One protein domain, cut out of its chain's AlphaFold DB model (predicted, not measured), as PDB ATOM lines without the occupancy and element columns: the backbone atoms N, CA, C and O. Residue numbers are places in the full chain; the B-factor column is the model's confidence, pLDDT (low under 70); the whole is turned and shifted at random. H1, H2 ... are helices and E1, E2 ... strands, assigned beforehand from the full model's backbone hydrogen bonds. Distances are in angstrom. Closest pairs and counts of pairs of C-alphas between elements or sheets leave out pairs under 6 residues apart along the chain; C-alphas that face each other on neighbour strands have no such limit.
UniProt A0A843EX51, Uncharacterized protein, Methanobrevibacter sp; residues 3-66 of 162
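Overview. This is residues 3 to 66 of the 162 residues of an uncharacterized protein of Methanobrevibacter sp (UniProt A0A843EX51). A small two-stranded hairpin, E1 and E2, forms one side of a compact domain; H3 packs on E1, H1 and H2 make a V, and the loop of residues 17 to 34 lies away from the hairpin. The 64 printed residues, of mixed class, hold H1, H2, H3, E1, E2 in that order; radius of gyration of the C-alphas 10.9 A, spans 28 by 25 by 17 A.

Arrangement. E1, residues 56 to 58, and E2, residues 62 to 65, are an antiparallel hairpin; N 57 and O 64, 2.8 A apart, are within hydrogen-bond range. H3, residues 47 to 54, comes closest to E1 at C-alphas 50 and 56, 5.4 A. H2, residues 35 to 44, touches H1, residues 8 to 16, at a steep tilt of 45 degrees, closest at C-alphas 35 and 10, 5.6 A. Every helix O i to N i+4 pair is within range.

Along the chain. H1 begins at C-alpha 8 (182.633, 155.785, 89.076); E2 ends at C-alpha 65 (189.038, 168.384, 91.115). H2 is 14.1 A long, H1 12.1 A.

Size, cuts and confidence. The printed part has no cut. The H1 to H2 link is long. pLDDT is under 70 at residues 3 to 5, 23 and 47 to 66.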
ATOM      1  N   SER A   3     179.592 163.046  90.127       68.06
ATOM      2  CA  SER A   3     178.293 163.262  90.795       68.06
ATOM      3  C   SER A   3     177.904 162.113  91.731       68.06
ATOM      4  O   SER A   3     178.279 160.970  91.503       68.06
ATOM      5  N   LYS A   4     177.067 162.369  92.749       69.50
ATOM      6  CA  LYS A   4     176.612 161.324  93.700       69.50
ATOM      7  C   LYS A   4     175.904 160.112  93.064       69.50
ATOM      8  O   LYS A   4     175.778 159.071  93.699       69.50
ATOM      9  N   THR A   5     175.377 160.263  91.852       68.56
ATOM     10  CA  THR A   5     174.670 159.220  91.085       68.56
ATOM     11  C   THR A   5     175.579 158.469  90.109       68.56
ATOM     12  O   THR A   5     175.108 157.574  89.419       68.56
ATOM     13  N   ASP A   6     176.853 158.845  90.023       71.31
ATOM     14  CA  ASP A   6     177.831 158.284  89.097       71.31
ATOM     15  C   ASP A   6     178.495 157.047  89.714       71.31
ATOM     16  O   ASP A   6     179.085 157.130  90.792       71.31
ATOM     17  N   THR A   7     178.404 155.889  89.061       74.00
ATOM     18  CA  THR A   7     178.981 154.632  89.568       74.00
ATOM     19  C   THR A   7     180.512 154.641  89.621       74.00
ATOM     20  O   THR A   7     181.096 153.799  90.298       74.00
ATOM     21  N   SER A   8     181.181 155.604  88.974       74.38
ATOM     22  CA  SER A   8     182.633 155.785  89.076       74.38
ATOM     23  C   SER A   8     183.091 156.473  90.369       74.38
ATOM     24  O   SER A   8     184.257 156.334  90.736       74.38
ATOM     25  N   LEU A   9     182.200 157.173  91.089       76.38
ATOM     26  CA  LEU A   9     182.542 157.943  92.293       76.38
ATOM     27  C   LEU A   9     183.208 157.079  93.372       76.38
ATOM     28  O   LEU A   9     184.253 157.459  93.900       76.38
ATOM     29  N   LEU A  10     182.607 155.927  93.682       81.06
ATOM     30  CA  LEU A  10     183.117 154.992  94.684       81.06
ATOM     31  C   LEU A  10     184.528 154.510  94.316       81.06
ATOM     32  O   LEU A  10     185.467 154.643  95.095       81.06
ATOM     33  N   ASN A  11     184.681 154.055  93.069       77.88
ATOM     34  CA  ASN A  11     185.935 153.543  92.520       77.88
ATOM     35  C   ASN A  11     187.036 154.614  92.460       77.88
ATOM     36  O   ASN A  11     188.211 154.283  92.593       77.88
ATOM     37  N   TRP A  12     186.681 155.890  92.276       83.38
ATOM     38  CA  TRP A  12     187.640 156.992  92.350       83.38
ATOM     39  C   TRP A  12     188.126 157.206  93.789       83.38
ATOM     40  O   TRP A  12     189.331 157.248  94.030       83.38
ATOM     41  N   ILE A  13     187.206 157.265  94.758       82.06
ATOM     42  CA  ILE A  13     187.529 157.460  96.183       82.06
ATOM     43  C   ILE A  13     188.393 156.299  96.713       82.06
ATOM     44  O   ILE A  13     189.381 156.542  97.405       82.06
ATOM     45  N   TYR A  14     188.103 155.059  96.308       83.06
ATOM     46  CA  TYR A  14     188.872 153.854  96.671       83.06
ATOM     47  C   TYR A  14     190.231 153.718  95.973       83.06
ATOM     48  O   TYR A  14     191.013 152.843  96.324       83.06
ATOM     49  N   LYS A  15     190.511 154.555  94.971       81.00
ATOM     50  CA  LYS A  15     191.787 154.568  94.243       81.00
ATOM     51  C   LYS A  15     192.677 155.758  94.622       81.00
ATOM     52  O   LYS A  15     193.882 155.710  94.393       81.00
ATOM     53  N   HIS A  16     192.087 156.833  95.149       78.69
ATOM     54  CA  HIS A  16     192.759 158.128  95.309       78.69
ATOM     55  C   HIS A  16     192.643 158.754  96.710       78.69
ATOM     56  O   HIS A  16     193.267 159.787  96.945       78.69
ATOM     57  N   VAL A  17     191.867 158.169  97.634       78.56
ATOM     58  CA  VAL A  17     191.675 158.717  98.995       78.56
ATOM     59  C   VAL A  17     191.732 157.648 100.089       78.56
ATOM     60  O   VAL A  17     192.324 157.904 101.134       78.56
ATOM     61  N   ILE A  18     191.128 156.477  99.867       79.56
ATOM     62  CA  ILE A  18     191.160 155.352 100.817       79.56
ATOM     63  C   ILE A  18     192.319 154.416 100.490       79.56
ATOM     64  O   ILE A  18     192.495 154.044  99.332       79.56
ATOM     65  N   ASP A  19     193.042 153.983 101.522       78.44
ATOM     66  CA  ASP A  19     193.932 152.827 101.464       78.44
ATOM     67  C   ASP A  19     193.377 151.728 102.378       78.44
ATOM     68  O   ASP A  19     193.470 151.807 103.601       78.44
ATOM     69  N   PHE A  20     192.788 150.689 101.781       74.81
ATOM     70  CA  PHE A  20     192.250 149.536 102.513       74.81
ATOM     71  C   PHE A  20     193.337 148.611 103.098       74.81
ATOM     72  O   PHE A  20     193.007 147.548 103.625       74.81
ATOM     73  N   THR A  21     194.619 148.972 102.979       74.62
ATOM     74  CA  THR A  21     195.748 148.263 103.598       74.62
ATOM     75  C   THR A  21     196.360 149.002 104.792       74.62
ATOM     76  O   THR A  21     197.213 148.428 105.469       74.62
ATOM     77  N   ASP A  22     195.899 150.218 105.115       76.88
ATOM     78  CA  ASP A  22     196.252 150.889 106.372       76.88
ATOM     79  C   ASP A  22     195.426 150.310 107.535       76.88
ATOM     80  O   ASP A  22     194.204 150.468 107.600       76.88
ATOM     81  N   GLU A  23     196.102 149.676 108.495       69.81
ATOM     82  CA  GLU A  23     195.503 149.164 109.739       69.81
ATOM     83  C   GLU A  23     194.871 150.276 110.608       69.81
ATOM     84  O   GLU A  23     194.142 149.987 111.558       69.81
ATOM     85  N   ASN A  24     195.128 151.546 110.277       74.00
ATOM     86  CA  ASN A  24     194.604 152.739 110.935       74.00
ATOM     87  C   ASN A  24     193.533 153.468 110.100       74.00
ATOM     88  O   ASN A  24     193.208 154.614 110.435       74.00
ATOM     89  N   ASP A  25     192.968 152.872 109.040       72.06
ATOM     90  CA  ASP A  25     191.871 153.533 108.324       72.06
ATOM     91  C   ASP A  25     190.662 153.767 109.247       72.06
ATOM     92  O   ASP A  25     190.106 152.862 109.868       72.06
ATOM     93  N   ASN A  26     190.244 155.028 109.311       76.62
ATOM     94  CA  ASN A  26     189.095 155.498 110.079       76.62
ATOM     95  C   ASN A  26     187.957 155.993 109.161       76.62
ATOM     96  O   ASN A  26     187.034 156.661 109.629       76.62
ATOM     97  N   SER A  27     187.997 155.692 107.854       80.50
ATOM     98  CA  SER A  27     186.968 156.122 106.897       80.50
ATOM     99  C   SER A  27     185.590 155.513 107.156       80.50
ATOM    100  O   SER A  27     184.569 156.141 106.860       80.50
ATOM    101  N   GLY A  28     185.559 154.289 107.697       82.56
ATOM    102  CA  GLY A  28     184.343 153.492 107.858       82.56
ATOM    103  C   GLY A  28     183.728 153.012 106.537       82.56
ATOM    104  O   GLY A  28     182.587 152.551 106.543       82.56
ATOM    105  N   LEU A  29     184.444 153.137 105.414       87.00
ATOM    106  CA  LEU A  29     184.006 152.648 104.108       87.00
ATOM    107  C   LEU A  29     184.418 151.184 103.897       87.00
ATOM    108  O   LEU A  29     185.368 150.677 104.483       87.00
ATOM    109  N   THR A  30     183.676 150.494 103.036       86.06
ATOM    110  CA  THR A  30     183.851 149.074 102.702       86.06
ATOM    111  C   THR A  30     183.504 148.837 101.234       86.06
ATOM    112  O   THR A  30     182.810 149.644 100.615       86.06
ATOM    113  N   TRP A  31     183.891 147.691 100.669       82.06
ATOM    114  CA  TRP A  31     183.553 147.318  99.285       82.06
ATOM    115  C   TRP A  31     182.042 147.301  98.959       82.06
ATOM    116  O   TRP A  31     181.686 147.344  97.786       82.06
ATOM    117  N   GLU A  32     181.161 147.292  99.967       85.50
ATOM    118  CA  GLU A  32     179.695 147.340  99.813       85.50
ATOM    119  C   GLU A  32     179.078 148.734 100.070       85.50
ATOM    120  O   GLU A  32     177.868 148.915  99.922       85.50
ATOM    121  N   SER A  33     179.875 149.732 100.468       87.31
ATOM    122  CA  SER A  33     179.377 151.075 100.812       87.31
ATOM    123  C   SER A  33     178.832 151.834  99.597       87.31
ATOM    124  O   SER A  33     179.293 151.661  98.470       87.31
ATOM    125  N   THR A  34     177.865 152.730  99.807       89.00
ATOM    126  CA  THR A  34     177.250 153.481  98.704       89.00
ATOM    127  C   THR A  34     177.984 154.786  98.396       89.00
ATOM    128  O   THR A  34     178.617 155.406  99.256       89.00
ATOM    129  N   ASN A  35     177.772 155.309  97.183       82.69
ATOM    130  CA  ASN A  35     178.189 156.658  96.784       82.69
ATOM    131  C   ASN A  35     177.795 157.755  97.789       82.69
ATOM    132  O   ASN A  35     178.463 158.784  97.875       82.69
ATOM    133  N   LYS A  36     176.687 157.570  98.519       85.56
ATOM    134  CA  LYS A  36     176.198 158.515  99.527       85.56
ATOM    135  C   LYS A  36     177.067 158.475 100.786       85.56
ATOM    136  O   LYS A  36     177.377 159.546 101.303       85.56
ATOM    137  N   GLU A  37     177.465 157.290 101.259       88.06
ATOM    138  CA  GLU A  37     178.424 157.162 102.365       88.06
ATOM    139  C   GLU A  37     179.793 157.719 101.959       88.06
ATOM    140  O   GLU A  37     180.324 158.569 102.668       88.06
ATOM    141  N   ALA A  38     180.311 157.359 100.780       84.50
ATOM    142  CA  ALA A  38     181.610 157.844 100.310       84.50
ATOM    143  C   ALA A  38     181.653 159.380 100.149       84.50
ATOM    144  O   ALA A  38     182.606 160.025 100.590       84.50
ATOM    145  N   LEU A  39     180.594 160.013  99.621       81.94
ATOM    146  CA  LEU A  39     180.484 161.481  99.629       81.94
ATOM    147  C   LEU A  39     180.285 162.067 101.033       81.94
ATOM    148  O   LEU A  39     180.666 163.216 101.255       81.94
ATOM    149  N   SER A  40     179.693 161.334 101.977       86.50
ATOM    150  CA  SER A  40     179.574 161.780 103.369       86.50
ATOM    151  C   SER A  40     180.937 161.778 104.063       86.50
ATOM    152  O   SER A  40     181.296 162.787 104.667       86.50
ATOM    153  N   PHE A  41     181.722 160.709 103.893       88.38
ATOM    154  CA  PHE A  41     183.120 160.620 104.320       88.38
ATOM    155  C   PHE A  41     183.948 161.768 103.729       88.38
ATOM    156  O   PHE A  41     184.502 162.568 104.481       88.38
ATOM    157  N   MET A  42     183.928 161.948 102.399       82.00
ATOM    158  CA  MET A  42     184.634 163.063 101.757       82.00
ATOM    159  C   MET A  42     184.197 164.408 102.338       82.00
ATOM    160  O   MET A  42     185.041 165.244 102.637       82.00
ATOM    161  N   ASN A  43     182.904 164.647 102.565       78.19
ATOM    162  CA  ASN A  43     182.451 165.901 103.172       78.19
ATOM    163  C   ASN A  43     182.852 166.070 104.653       78.19
ATOM    164  O   ASN A  43     182.910 167.215 105.101       78.19
ATOM    165  N   GLY A  44     183.195 164.992 105.365       79.44
ATOM    166  CA  GLY A  44     183.770 165.019 106.715       79.44
ATOM    167  C   GLY A  44     185.244 165.444 106.771       79.44
ATOM    168  O   GLY A  44     185.626 166.147 107.704       79.44
ATOM    169  N   ILE A  45     186.058 165.095 105.765       77.06
ATOM    170  CA  ILE A  45     187.474 165.514 105.698       77.06
ATOM    171  C   ILE A  45     187.567 167.060 105.679       77.06
ATOM    172  O   ILE A  45     186.804 167.706 104.943       77.06
ATOM    173  N   PRO A  46     188.506 167.692 106.412       73.25
ATOM    174  CA  PRO A  46     188.744 169.133 106.347       73.25
ATOM    175  C   PRO A  46     188.932 169.656 104.915       73.25
ATOM    176  O   PRO A  46     189.660 169.091 104.100       73.25
ATOM    177  N   LYS A  47     188.292 170.787 104.588       53.56
ATOM    178  CA  LYS A  47     188.311 171.354 103.224       53.56
ATOM    179  C   LYS A  47     189.729 171.667 102.720       53.56
ATOM    180  O   LYS A  47     190.008 171.423 101.553       53.56
ATOM    181  N   LYS A  48     190.605 172.173 103.598       48.81
ATOM    182  CA  LYS A  48     192.014 172.462 103.283       48.81
ATOM    183  C   LYS A  48     192.784 171.187 102.928       48.81
ATOM    184  O   LYS A  48     193.453 171.157 101.903       48.81
ATOM    185  N   GLU A  49     192.636 170.133 103.733       59.88
ATOM    186  CA  GLU A  49     193.292 168.843 103.491       59.88
ATOM    187  C   GLU A  49     192.859 168.242 102.151       59.88
ATOM    188  O   GLU A  49     193.708 167.803 101.386       59.88
ATOM    189  N   LYS A  50     191.565 168.290 101.810       65.62
ATOM    190  CA  LYS A  50     191.085 167.733 100.536       65.62
ATOM    191  C   LYS A  50     191.712 168.358  99.299       65.62
ATOM    192  O   LYS A  50     192.098 167.622  98.397       65.62
ATOM    193  N   VAL A  51     191.840 169.682  99.276       51.34
ATOM    194  CA  VAL A  51     192.482 170.383  98.158       51.34
ATOM    195  C   VAL A  51     193.990 170.108  98.163       51.34
ATOM    196  O   VAL A  51     194.547 169.774  97.128       51.34
ATOM    197  N   GLN A  52     194.650 170.154  99.326       50.31
ATOM    198  CA  GLN A  52     196.115 170.049  99.409       50.31
ATOM    199  C   GLN A  52     196.684 168.620  99.324       50.31
ATOM    200  O   GLN A  52     197.821 168.463  98.891       50.31
ATOM    201  N   LYS A  53     195.938 167.592  99.750       60.69
ATOM    202  CA  LYS A  53     196.385 166.184  99.796       60.69
ATOM    203  C   LYS A  53     195.763 165.318  98.696       60.69
ATOM    204  O   LYS A  53     196.415 164.390  98.230       60.69
ATOM    205  N   TYR A  54     194.528 165.614  98.284       65.06
ATOM    206  CA  TYR A  54     193.776 164.806  97.310       65.06
ATOM    207  C   TYR A  54     193.342 165.597  96.057       65.06
ATOM    208  O   TYR A  54     192.621 165.048  95.228       65.06
ATOM    209  N   GLY A  55     193.735 166.874  95.918       56.44
ATOM    210  CA  GLY A  55     193.434 167.715  94.749       56.44
ATOM    211  C   GLY A  55     191.951 168.050  94.545       56.44
ATOM    212  O   GLY A  55     191.539 168.306  93.420       56.44
ATOM    213  N   VAL A  56     191.100 167.979  95.582       56.22
ATOM    214  CA  VAL A  56     189.634 168.016  95.394       56.22
ATOM    215  C   VAL A  56     188.864 168.935  96.337       56.22
ATOM    216  O   VAL A  56     189.147 169.064  97.527       56.22
ATOM    217  N   TYR A  57     187.769 169.491  95.821       60.56
ATOM    218  CA  TYR A  57     186.691 170.087  96.600       60.56
ATOM    219  C   TYR A  57     185.442 169.188  96.586       60.56
ATOM    220  O   TYR A  57     184.853 168.923  95.539       60.56
ATOM    221  N   SER A  58     184.978 168.755  97.762       57.19
ATOM    222  CA  SER A  58     183.698 168.046  97.903       57.19
ATOM    223  C   SER A  58     182.552 169.001  98.254       57.19
ATOM    224  O   SER A  58     182.674 169.847  99.142       57.19
ATOM    225  N   ALA A  59     181.403 168.799  97.613       62.84
ATOM    226  CA  ALA A  59     180.133 169.430  97.951       62.84
ATOM    227  C   ALA A  59     179.086 168.371  98.343       62.84
ATOM    228  O   ALA A  59     179.306 167.166  98.233       62.84
ATOM    229  N   LYS A  60     177.892 168.809  98.764       68.44
ATOM    230  CA  LYS A  60     176.821 167.932  99.288       68.44
ATOM    231  C   LYS A  60     176.255 166.910  98.274       68.44
ATOM    232  O   LYS A  60     175.463 166.049  98.651       68.44
ATOM    233  N   SER A  61     176.613 167.004  96.991       65.25
ATOM    234  CA  SER A  61     176.109 166.120  95.925       65.25
ATOM    235  C   SER A  61     177.100 165.817  94.794       65.25
ATOM    236  O   SER A  61     176.730 165.104  93.861       65.25
ATOM    237  N   TYR A  62     178.322 166.350  94.854       53.81
ATOM    238  CA  TYR A  62     179.361 166.163  93.841       53.81
ATOM    239  C   TYR A  62     180.756 166.329  94.450       53.81
ATOM    240  O   TYR A  62     180.914 166.913  95.524       53.81
ATOM    241  N   LEU A  63     181.765 165.852  93.727       56.38
ATOM    242  CA  LEU A  63     183.182 166.064  93.991       56.38
ATOM    243  C   LEU A  63     183.816 166.727  92.759       56.38
ATOM    244  O   LEU A  63     183.547 166.350  91.617       56.38
ATOM    245  N   PHE A  64     184.610 167.762  92.990       52.44
ATOM    246  CA  PHE A  64     185.272 168.586  91.987       52.44
ATOM    247  C   PHE A  64     186.791 168.467  92.178       52.44
ATOM    248  O   PHE A  64     187.233 168.376  93.319       52.44
ATOM    249  N   VAL A  65     187.561 168.414  91.090       54.41
ATOM    250  CA  VAL A  65     189.038 168.384  91.115       54.41
ATOM    251  C   VAL A  65     189.505 169.818  90.883       54.41
ATOM    252  O   VAL A  65     188.863 170.512  90.102       54.41
ATOM    253  N   VAL A  66     190.502 170.275  91.632       49.56
ATOM    254  CA  VAL A  66     190.948 171.673  91.689       49.56
ATOM    255  C   VAL A  66     192.425 171.704  91.319       49.56
ATOM    256  O   VAL A  66     193.234 171.150  92.065       49.56
TER     257      VAL A  66